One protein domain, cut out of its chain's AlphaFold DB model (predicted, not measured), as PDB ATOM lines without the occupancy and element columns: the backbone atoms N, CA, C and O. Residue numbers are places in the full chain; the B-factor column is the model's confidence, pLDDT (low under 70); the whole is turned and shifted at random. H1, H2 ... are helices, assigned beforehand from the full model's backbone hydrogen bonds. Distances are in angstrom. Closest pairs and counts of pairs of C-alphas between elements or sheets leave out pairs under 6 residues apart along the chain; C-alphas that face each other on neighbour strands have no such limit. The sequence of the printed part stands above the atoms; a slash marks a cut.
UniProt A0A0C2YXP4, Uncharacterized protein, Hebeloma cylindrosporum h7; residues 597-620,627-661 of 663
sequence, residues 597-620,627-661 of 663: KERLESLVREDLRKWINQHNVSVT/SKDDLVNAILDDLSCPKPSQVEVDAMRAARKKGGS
ATOM      1  N   LYS A 597     -20.323 -11.794 -54.494       94.88
ATOM      2  CA  LYS A 597     -19.277 -10.995 -53.842       94.88
ATOM      3  C   LYS A 597     -19.212  -9.573 -54.399       94.88
ATOM      4  O   LYS A 597     -19.283  -8.623 -53.623       94.88
ATOM      5  N   GLU A 598     -19.179  -9.409 -55.721       95.31
ATOM      6  CA  GLU A 598     -19.171  -8.087 -56.373       95.31
ATOM      7  C   GLU A 598     -20.419  -7.256 -56.016       95.31
ATOM      8  O   GLU A 598     -20.352  -6.045 -55.769       95.31
ATOM      9  N   ARG A 599     -21.582  -7.912 -55.908       95.44
ATOM     10  CA  ARG A 599     -22.831  -7.278 -55.460       95.44
ATOM     11  C   ARG A 599     -22.738  -6.783 -54.014       95.44
ATOM     12  O   ARG A 599     -23.128  -5.642 -53.751       95.44
ATOM     13  N   LEU A 600     -22.190  -7.578 -53.093       96.69
ATOM     14  CA  LEU A 600     -21.955  -7.175 -51.698       96.69
ATOM     15  C   LEU A 600     -20.909  -6.054 -51.586       96.69
ATOM     16  O   LEU A 600     -21.116  -5.077 -50.860       96.69
ATOM     17  N   GLU A 601     -19.834  -6.125 -52.371       96.50
ATOM     18  CA  GLU A 601     -18.802  -5.087 -52.466       96.50
ATOM     19  C   GLU A 601     -19.327  -3.746 -53.006       96.50
ATOM     20  O   GLU A 601     -18.670  -2.718 -52.845       96.50
ATOM     21  N   SER A 602     -20.538  -3.685 -53.562       95.56
ATOM     22  CA  SER A 602     -21.171  -2.420 -53.960       95.56
ATOM     23  C   SER A 602     -21.874  -1.658 -52.821       95.56
ATOM     24  O   SER A 602     -22.094  -0.447 -52.926       95.56
ATOM     25  N   LEU A 603     -22.232  -2.342 -51.729       96.25
ATOM     26  CA  LEU A 603     -22.964  -1.761 -50.597       96.25
ATOM     27  C   LEU A 603     -22.046  -0.891 -49.721       96.25
ATOM     28  O   LEU A 603     -20.820  -1.044 -49.741       96.25
ATOM     29  N   VAL A 604     -22.603   0.043 -48.938       96.62
ATOM     30  CA  VAL A 604     -21.797   0.710 -47.896       96.62
ATOM     31  C   VAL A 604     -21.744  -0.137 -46.629       96.62
ATOM     32  O   VAL A 604     -22.545  -1.045 -46.412       96.62
ATOM     33  N   ARG A 605     -20.750   0.143 -45.786       96.25
ATOM     34  CA  ARG A 605     -20.454  -0.616 -44.563       96.25
ATOM     35  C   ARG A 605     -21.645  -0.655 -43.599       96.25
ATOM     36  O   ARG A 605     -21.826  -1.629 -42.876       96.25
ATOM     37  N   GLU A 606     -22.433   0.409 -43.589       96.25
ATOM     38  CA  GLU A 606     -23.629   0.582 -42.774       96.25
ATOM     39  C   GLU A 606     -24.769  -0.331 -43.254       96.25
ATOM     40  O   GLU A 606     -25.412  -0.964 -42.419       96.25
ATOM     41  N   ASP A 607     -24.951  -0.480 -44.573       96.94
ATOM     42  CA  ASP A 607     -25.932  -1.399 -45.168       96.94
ATOM     43  C   ASP A 607     -25.565  -2.856 -44.836       96.94
ATOM     44  O   ASP A 607     -26.394  -3.606 -44.329       96.94
ATOM     45  N   LEU A 608     -24.289  -3.229 -45.021       97.25
ATOM     46  CA  LEU A 608     -23.769  -4.566 -44.693       97.25
ATOM     47  C   LEU A 608     -23.958  -4.909 -43.206       97.25
ATOM     48  O   LEU A 608     -24.374  -6.014 -42.875       97.25
ATOM     49  N   ARG A 609     -23.704  -3.954 -42.299       96.25
ATOM     50  CA  ARG A 609     -23.961  -4.121 -40.855       96.25
ATOM     51  C   ARG A 609     -25.442  -4.271 -40.537       96.25
ATOM     52  O   ARG A 609     -25.791  -5.086 -39.690       96.25
ATOM     53  N   LYS A 610     -26.301  -3.479 -41.184       96.69
ATOM     54  CA  LYS A 610     -27.750  -3.567 -40.996       96.69
ATOM     55  C   LYS A 610     -28.258  -4.944 -41.424       96.69
ATOM     56  O   LYS A 610     -29.016  -5.549 -40.676       96.69
ATOM     57  N   TRP A 611     -27.785  -5.444 -42.565       97.06
ATOM     58  CA  TRP A 611     -28.129  -6.769 -43.075       97.06
ATOM     59  C   TRP A 611     -27.626  -7.892 -42.151       97.06
ATOM     60  O   TRP A 611     -28.423  -8.706 -41.700       97.06
ATOM     61  N   ILE A 612     -26.348  -7.865 -41.751       96.69
ATOM     62  CA  ILE A 612     -25.760  -8.799 -40.767       96.69
ATOM     63  C   ILE A 612     -26.596  -8.886 -39.483       96.69
ATOM     64  O   ILE A 612     -26.920  -9.981 -39.032       96.69
ATOM     65  N   ASN A 613     -26.983  -7.735 -38.923       95.62
ATOM     66  CA  ASN A 613     -27.784  -7.677 -37.700       95.62
ATOM     67  C   ASN A 613     -29.229  -8.161 -37.916       95.62
ATOM     68  O   ASN A 613     -29.829  -8.697 -36.994       95.62
ATOM     69  N   GLN A 614     -29.800  -7.948 -39.104       96.75
ATOM     70  CA  GLN A 614     -31.163  -8.365 -39.442       96.75
ATOM     71  C   GLN A 614     -31.269  -9.881 -39.681       96.75
ATOM     72  O   GLN A 614     -32.304 -10.468 -39.380       96.75
ATOM     73  N   HIS A 615     -30.204 -10.509 -40.187       95.69
ATOM     74  CA  HIS A 615     -30.152 -11.942 -40.498       95.69
ATOM     75  C   HIS A 615     -29.381 -12.774 -39.452       95.69
ATOM     76  O   HIS A 615     -29.177 -13.966 -39.664       95.69
ATOM     77  N   ASN A 616     -28.987 -12.170 -38.322       95.44
ATOM     78  CA  ASN A 616     -28.245 -12.797 -37.215       95.44
ATOM     79  C   ASN A 616     -26.940 -13.513 -37.630       95.44
ATOM     80  O   ASN A 616     -26.549 -14.493 -37.002       95.44
ATOM     81  N   VAL A 617     -26.253 -12.996 -38.654       96.00
ATOM     82  CA  VAL A 617     -24.991 -13.560 -39.171       96.00
ATOM     83  C   VAL A 617     -23.950 -13.626 -38.052       96.00
ATOM     84  O   VAL A 617     -23.694 -12.626 -37.369       96.00
ATOM     85  N   SER A 618     -23.322 -14.786 -37.868       91.62
ATOM     86  CA  SER A 618     -22.410 -15.025 -36.750       91.62
ATOM     87  C   SER A 618     -21.050 -14.368 -36.986       91.62
ATOM     88  O   SER A 618     -20.158 -14.921 -37.628       91.62
ATOM     89  N   VAL A 619     -20.858 -13.157 -36.453       91.88
ATOM     90  CA  VAL A 619     -19.606 -12.405 -36.636       91.88
ATOM     91  C   VAL A 619     -18.757 -12.377 -35.362       91.88
ATOM     92  O   VAL A 619     -19.038 -11.627 -34.425       91.88
ATOM     93  N   THR A 620     -17.647 -13.122 -35.368       81.56
ATOM     94  CA  THR A 620     -16.648 -13.268 -34.278       81.56
ATOM     95  C   THR A 620     -16.389 -11.971 -33.491       81.56
ATOM     96  O   THR A 620     -15.834 -11.029 -34.062       81.56
ATOM     97  N   SER A 627     -13.437  -3.990 -41.053       95.50
ATOM     98  CA  SER A 627     -13.343  -3.476 -42.423       95.50
ATOM     99  C   SER A 627     -14.622  -3.778 -43.224       95.50
ATOM    100  O   SER A 627     -15.521  -4.465 -42.740       95.50
ATOM    101  N   LYS A 628     -14.757  -3.203 -44.424       96.94
ATOM    102  CA  LYS A 628     -15.884  -3.535 -45.305       96.94
ATOM    103  C   LYS A 628     -15.770  -4.987 -45.780       96.94
ATOM    104  O   LYS A 628     -16.744  -5.723 -45.692       96.94
ATOM    105  N   ASP A 629     -14.572  -5.386 -46.176       95.69
ATOM    106  CA  ASP A 629     -14.266  -6.714 -46.701       95.69
ATOM    107  C   ASP A 629     -14.469  -7.791 -45.620       95.69
ATOM    108  O   ASP A 629     -15.042  -8.834 -45.906       95.69
ATOM    109  N   ASP A 630     -14.145  -7.498 -44.351       95.38
ATOM    110  CA  ASP A 630     -14.438  -8.385 -43.207       95.38
ATOM    111  C   ASP A 630     -15.948  -8.670 -43.070       95.38
ATOM    112  O   ASP A 630     -16.338  -9.739 -42.610       95.38
ATOM    113  N   LEU A 631     -16.804  -7.695 -43.410       96.62
ATOM    114  CA  LEU A 631     -18.264  -7.832 -43.350       96.62
ATOM    115  C   LEU A 631     -18.806  -8.559 -44.586       96.62
ATOM    116  O   LEU A 631     -19.746  -9.333 -44.455       96.62
ATOM    117  N   VAL A 632     -18.219  -8.333 -45.767       97.19
ATOM    118  CA  VAL A 632     -18.555  -9.087 -46.987       97.19
ATOM    119  C   VAL A 632     -18.196 -10.560 -46.806       97.19
ATOM    120  O   VAL A 632     -19.052 -11.414 -47.008       97.19
ATOM    121  N   ASN A 633     -16.976 -10.853 -46.349       95.44
ATOM    122  CA  ASN A 633     -16.526 -12.218 -46.096       95.44
ATOM    123  C   ASN A 633     -17.388 -12.887 -45.019       95.44
ATOM    124  O   ASN A 633     -17.885 -13.970 -45.267       95.44
ATOM    125  N   ALA A 634     -17.719 -12.214 -43.909       96.25
ATOM    126  CA  ALA A 634     -18.636 -12.782 -42.912       96.25
ATOM    127  C   ALA A 634     -20.012 -13.196 -43.477       96.25
ATOM    128  O   ALA A 634     -20.577 -14.189 -43.034       96.25
ATOM    129  N   ILE A 635     -20.551 -12.464 -44.461       96.56
ATOM    130  CA  ILE A 635     -21.810 -12.824 -45.139       96.56
ATOM    131  C   ILE A 635     -21.614 -14.011 -46.100       96.56
ATOM    132  O   ILE A 635     -22.539 -14.800 -46.299       96.56
ATOM    133  N   LEU A 636     -20.434 -14.156 -46.709       96.00
ATOM    134  CA  LEU A 636     -20.101 -15.268 -47.607       96.00
ATOM    135  C   LEU A 636     -19.765 -16.553 -46.832       96.00
ATOM    136  O   LEU A 636     -20.293 -17.610 -47.168       96.00
ATOM    137  N   ASP A 637     -18.994 -16.444 -45.753       94.31
ATOM    138  CA  ASP A 637     -18.502 -17.555 -44.934       94.31
ATOM    139  C   ASP A 637     -19.607 -18.191 -44.065       94.31
ATOM    140  O   ASP A 637     -19.544 -19.380 -43.751       94.31
ATOM    141  N   ASP A 638     -20.645 -17.434 -43.680       92.94
ATOM    142  CA  ASP A 638     -21.765 -17.969 -42.894       92.94
ATOM    143  C   ASP A 638     -22.716 -18.801 -43.773       92.94
ATOM    144  O   ASP A 638     -23.601 -18.280 -44.455       92.94
ATOM    145  N   LEU A 639     -22.510 -20.119 -43.770       91.00
ATOM    146  CA  LEU A 639     -23.341 -21.093 -44.487       91.00
ATOM    147  C   LEU A 639     -24.750 -21.263 -43.889       91.00
ATOM    148  O   LEU A 639     -25.599 -21.877 -44.531       91.00
ATOM    149  N   SER A 640     -25.010 -20.750 -42.680       89.94
ATOM    150  CA  SER A 640     -26.303 -20.899 -41.998       89.94
ATOM    151  C   SER A 640     -27.304 -19.788 -42.336       89.94
ATOM    152  O   SER A 640     -28.514 -19.992 -42.229       89.94
ATOM    153  N   CYS A 641     -26.820 -18.631 -42.797       89.56
ATOM    154  CA  CYS A 641     -27.658 -17.505 -43.203       89.56
ATOM    155  C   CYS A 641     -27.958 -17.518 -44.718       89.56
ATOM    156  O   CYS A 641     -27.041 -17.687 -45.530       89.56
ATOM    157  N   PRO A 642     -29.213 -17.257 -45.142       92.38
ATOM    158  CA  PRO A 642     -29.555 -17.138 -46.558       92.38
ATOM    159  C   PRO A 642     -28.820 -15.948 -47.184       92.38
ATOM    160  O   PRO A 642     -28.843 -14.844 -46.641       92.38
ATOM    161  N   LYS A 643     -28.169 -16.157 -48.332       95.44
ATOM    162  CA  LYS A 643     -27.413 -15.098 -49.016       95.44
ATOM    163  C   LYS A 643     -28.357 -14.015 -49.569       95.44
ATOM    164  O   LYS A 643     -29.423 -14.360 -50.077       95.44
ATOM    165  N   PRO A 644     -27.980 -12.722 -49.536       95.38
ATOM    166  CA  PRO A 644     -28.864 -11.652 -49.983       95.38
ATOM    167  C   PRO A 644     -29.149 -11.732 -51.485       95.38
ATOM    168  O   PRO A 644     -28.237 -11.781 -52.319       95.38
ATOM    169  N   SER A 645     -30.429 -11.690 -51.836       95.62
ATOM    170  CA  SER A 645     -30.922 -11.684 -53.215       95.62
ATOM    171  C   SER A 645     -30.573 -10.384 -53.953       95.62
ATOM    172  O   SER A 645     -30.208  -9.369 -53.353       95.62
ATOM    173  N   GLN A 646     -30.667 -10.384 -55.290       93.69
ATOM    174  CA  GLN A 646     -30.398  -9.174 -56.088       93.69
ATOM    175  C   GLN A 646     -31.384  -8.055 -55.720       93.69
ATOM    176  O   GLN A 646     -30.986  -6.903 -55.554       93.69
ATOM    177  N   VAL A 647     -32.650  -8.430 -55.511       95.38
ATOM    178  CA  VAL A 647     -33.743  -7.533 -55.126       95.38
ATOM    179  C   VAL A 647     -33.455  -6.850 -53.786       95.38
ATOM    180  O   VAL A 647     -33.640  -5.641 -53.675       95.38
ATOM    181  N   GLU A 648     -32.935  -7.570 -52.789       96.06
ATOM    182  CA  GLU A 648     -32.558  -6.983 -51.492       96.06
ATOM    183  C   GLU A 648     -31.360  -6.031 -51.603       96.06
ATOM    184  O   GLU A 648     -31.376  -4.947 -51.014       96.06
ATOM    185  N   VAL A 649     -30.336  -6.389 -52.389       96.12
ATOM    186  CA  VAL A 649     -29.169  -5.520 -52.634       96.12
ATOM    187  C   VAL A 649     -29.593  -4.212 -53.311       96.12
ATOM    188  O   VAL A 649     -29.171  -3.129 -52.889       96.12
ATOM    189  N   ASP A 650     -30.472  -4.277 -54.310       94.50
ATOM    190  CA  ASP A 650     -30.991  -3.085 -54.981       94.50
ATOM    191  C   ASP A 650     -31.989  -2.299 -54.123       94.50
ATOM    192  O   ASP A 650     -31.961  -1.065 -54.145       94.50
ATOM    193  N   ALA A 651     -32.788  -2.959 -53.280       95.69
ATOM    194  CA  ALA A 651     -33.640  -2.295 -52.296       95.69
ATOM    195  C   ALA A 651     -32.814  -1.499 -51.267       95.69
ATOM    196  O   ALA A 651     -33.151  -0.347 -50.975       95.69
ATOM    197  N   MET A 652     -31.695  -2.048 -50.774       96.25
ATOM    198  CA  MET A 652     -30.762  -1.330 -49.892       96.25
ATOM    199  C   MET A 652     -30.160  -0.097 -50.591       96.25
ATOM    200  O   MET A 652     -30.221   1.017 -50.056       96.25
ATOM    201  N   ARG A 653     -29.677  -0.248 -51.833       94.44
ATOM    202  CA  ARG A 653     -29.185   0.877 -52.657       94.44
ATOM    203  C   ARG A 653     -30.269   1.945 -52.895       94.44
ATOM    204  O   ARG A 653     -29.977   3.143 -52.839       94.44
ATOM    205  N   ALA A 654     -31.513   1.538 -53.153       93.31
ATOM    206  CA  ALA A 654     -32.640   2.433 -53.424       93.31
ATOM    207  C   ALA A 654     -33.114   3.189 -52.171       93.31
ATOM    208  O   ALA A 654     -33.376   4.394 -52.242       93.31
ATOM    209  N   ALA A 655     -33.155   2.527 -51.010       92.31
ATOM    210  CA  ALA A 655     -33.456   3.162 -49.727       92.31
ATOM    211  C   ALA A 655     -32.468   4.302 -49.420       92.31
ATOM    212  O   ALA A 655     -32.879   5.390 -49.006       92.31
ATOM    213  N   ARG A 656     -31.177   4.103 -49.728       89.12
ATOM    214  CA  ARG A 656     -30.143   5.138 -49.577       89.12
ATOM    215  C   ARG A 656     -30.385   6.362 -50.466       89.12
ATOM    216  O   ARG A 656     -30.201   7.485 -50.000       89.12
ATOM    217  N   LYS A 657     -30.841   6.175 -51.715       87.00
ATOM    218  CA  LYS A 657     -31.210   7.294 -52.609       87.00
ATOM    219  C   LYS A 657     -32.366   8.127 -52.038       87.00
ATOM    220  O   LYS A 657     -32.302   9.350 -52.094       87.00
ATOM    221  N   LYS A 658     -33.377   7.489 -51.433       82.69
ATOM    222  CA  LYS A 658     -34.511   8.191 -50.797       82.69
ATOM    223  C   LYS A 658     -34.109   8.949 -49.522       82.69
ATOM    224  O   LYS A 658     -34.624  10.034 -49.278       82.69
ATOM    225  N   GLY A 659     -33.167   8.419 -48.736       74.38
ATOM    226  CA  GLY A 659     -32.669   9.077 -47.520       74.38
ATOM    227  C   GLY A 659     -31.775  10.302 -47.763       74.38
ATOM    228  O   GLY A 659     -31.686  11.170 -46.901       74.38
ATOM    229  N   GLY A 660     -31.128  10.400 -48.931       66.25
ATOM    230  CA  GLY A 660     -30.194  11.486 -49.252       66.25
ATOM    231  C   GLY A 660     -30.833  12.847 -49.558       66.25
ATOM    232  O   GLY A 660     -30.126  13.846 -49.535       66.25
ATOM    233  N   SER A 661     -32.144  12.902 -49.818       50.12
ATOM    234  CA  SER A 661     -32.850  14.124 -50.248       50.12
ATOM    235  C   SER A 661     -33.442  14.960 -49.099       50.12
ATOM    236  O   SER A 661     -34.236  15.867 -49.348       50.12
TER     237      SER A 661
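What this domain is: This is residues 597 to 620 and 627 to 661 of the 663 residues of an uncharacterized protein of Hebeloma cylindrosporum h7 (UniProt A0A0C2YXP4). Two helices side by side, H2 and H3, with the short H1 packed on H3, make a small helical group; the longest helix, H4, lies to one side of it and runs toward one end of the long axis. The printed part has 59 residues with four named helices, in the order H1, H2, H3, H4, and no named strand: the class is all helix. It is compact, with a radius of gyration of the C-alphas of 11.2 A, and elongated in outline, spanning 35 by 22 by 21 A.

How they stand to each other: H1, residues 597 to 601, touches H3, residues 628 to 637; their closest C-alphas, of Leu 600 and Val 632, are 6.1 A apart. H2, residues 605 to 614, is close to H1 but not clearly touching, with C-alphas 600 and 608 the closest at 7.7 A. H2 and H3 touch, closest at the C-alphas of Arg 605 and Lys 628, 5.5 A apart. They run the same way at a shallow tilt of 33 degrees, only just short of steep. H4, residues 646 to 659, only just touches H1, with 3 pairs of C-alphas within 8 A, and with residues 646 to 649 alone; the closest C-alphas are those of Arg 599 and Val 649, 7.2 A apart. H2 and H4 are close but not clearly touching, with the C-alphas of Asp 607 and Met 652 the closest at 6.8 A, and run opposite ways at a steep tilt of 60 degrees. H3 and H4 are apart. In H1, H2, H3 and H4 every O i to N i+4 pair is within hydrogen-bond range.

Where its parts are: H1 begins at C-alpha 597, (-19.277, -10.995, -53.842), and measures 6.1 A from first to last C-alpha. H2 measures 14.2 A and H3 14.3 A. H4 measures 20.3 A and ends at C-alpha 659, (-32.669, 9.077, -47.520).

The domain as a whole: The two C-alphas farthest apart are those of Leu 639 and Ser 661, 36.9 A. Residues 621 to 626 are not printed, and C-alphas 620 and 627 are 13.2 A apart across this cut, in the link from H2 to H3. The link from H1 to H2 is tight, and that from H3 to H4 is short. The mean pLDDT of the printed part is 92.9; residues 660 to 661 are under 70.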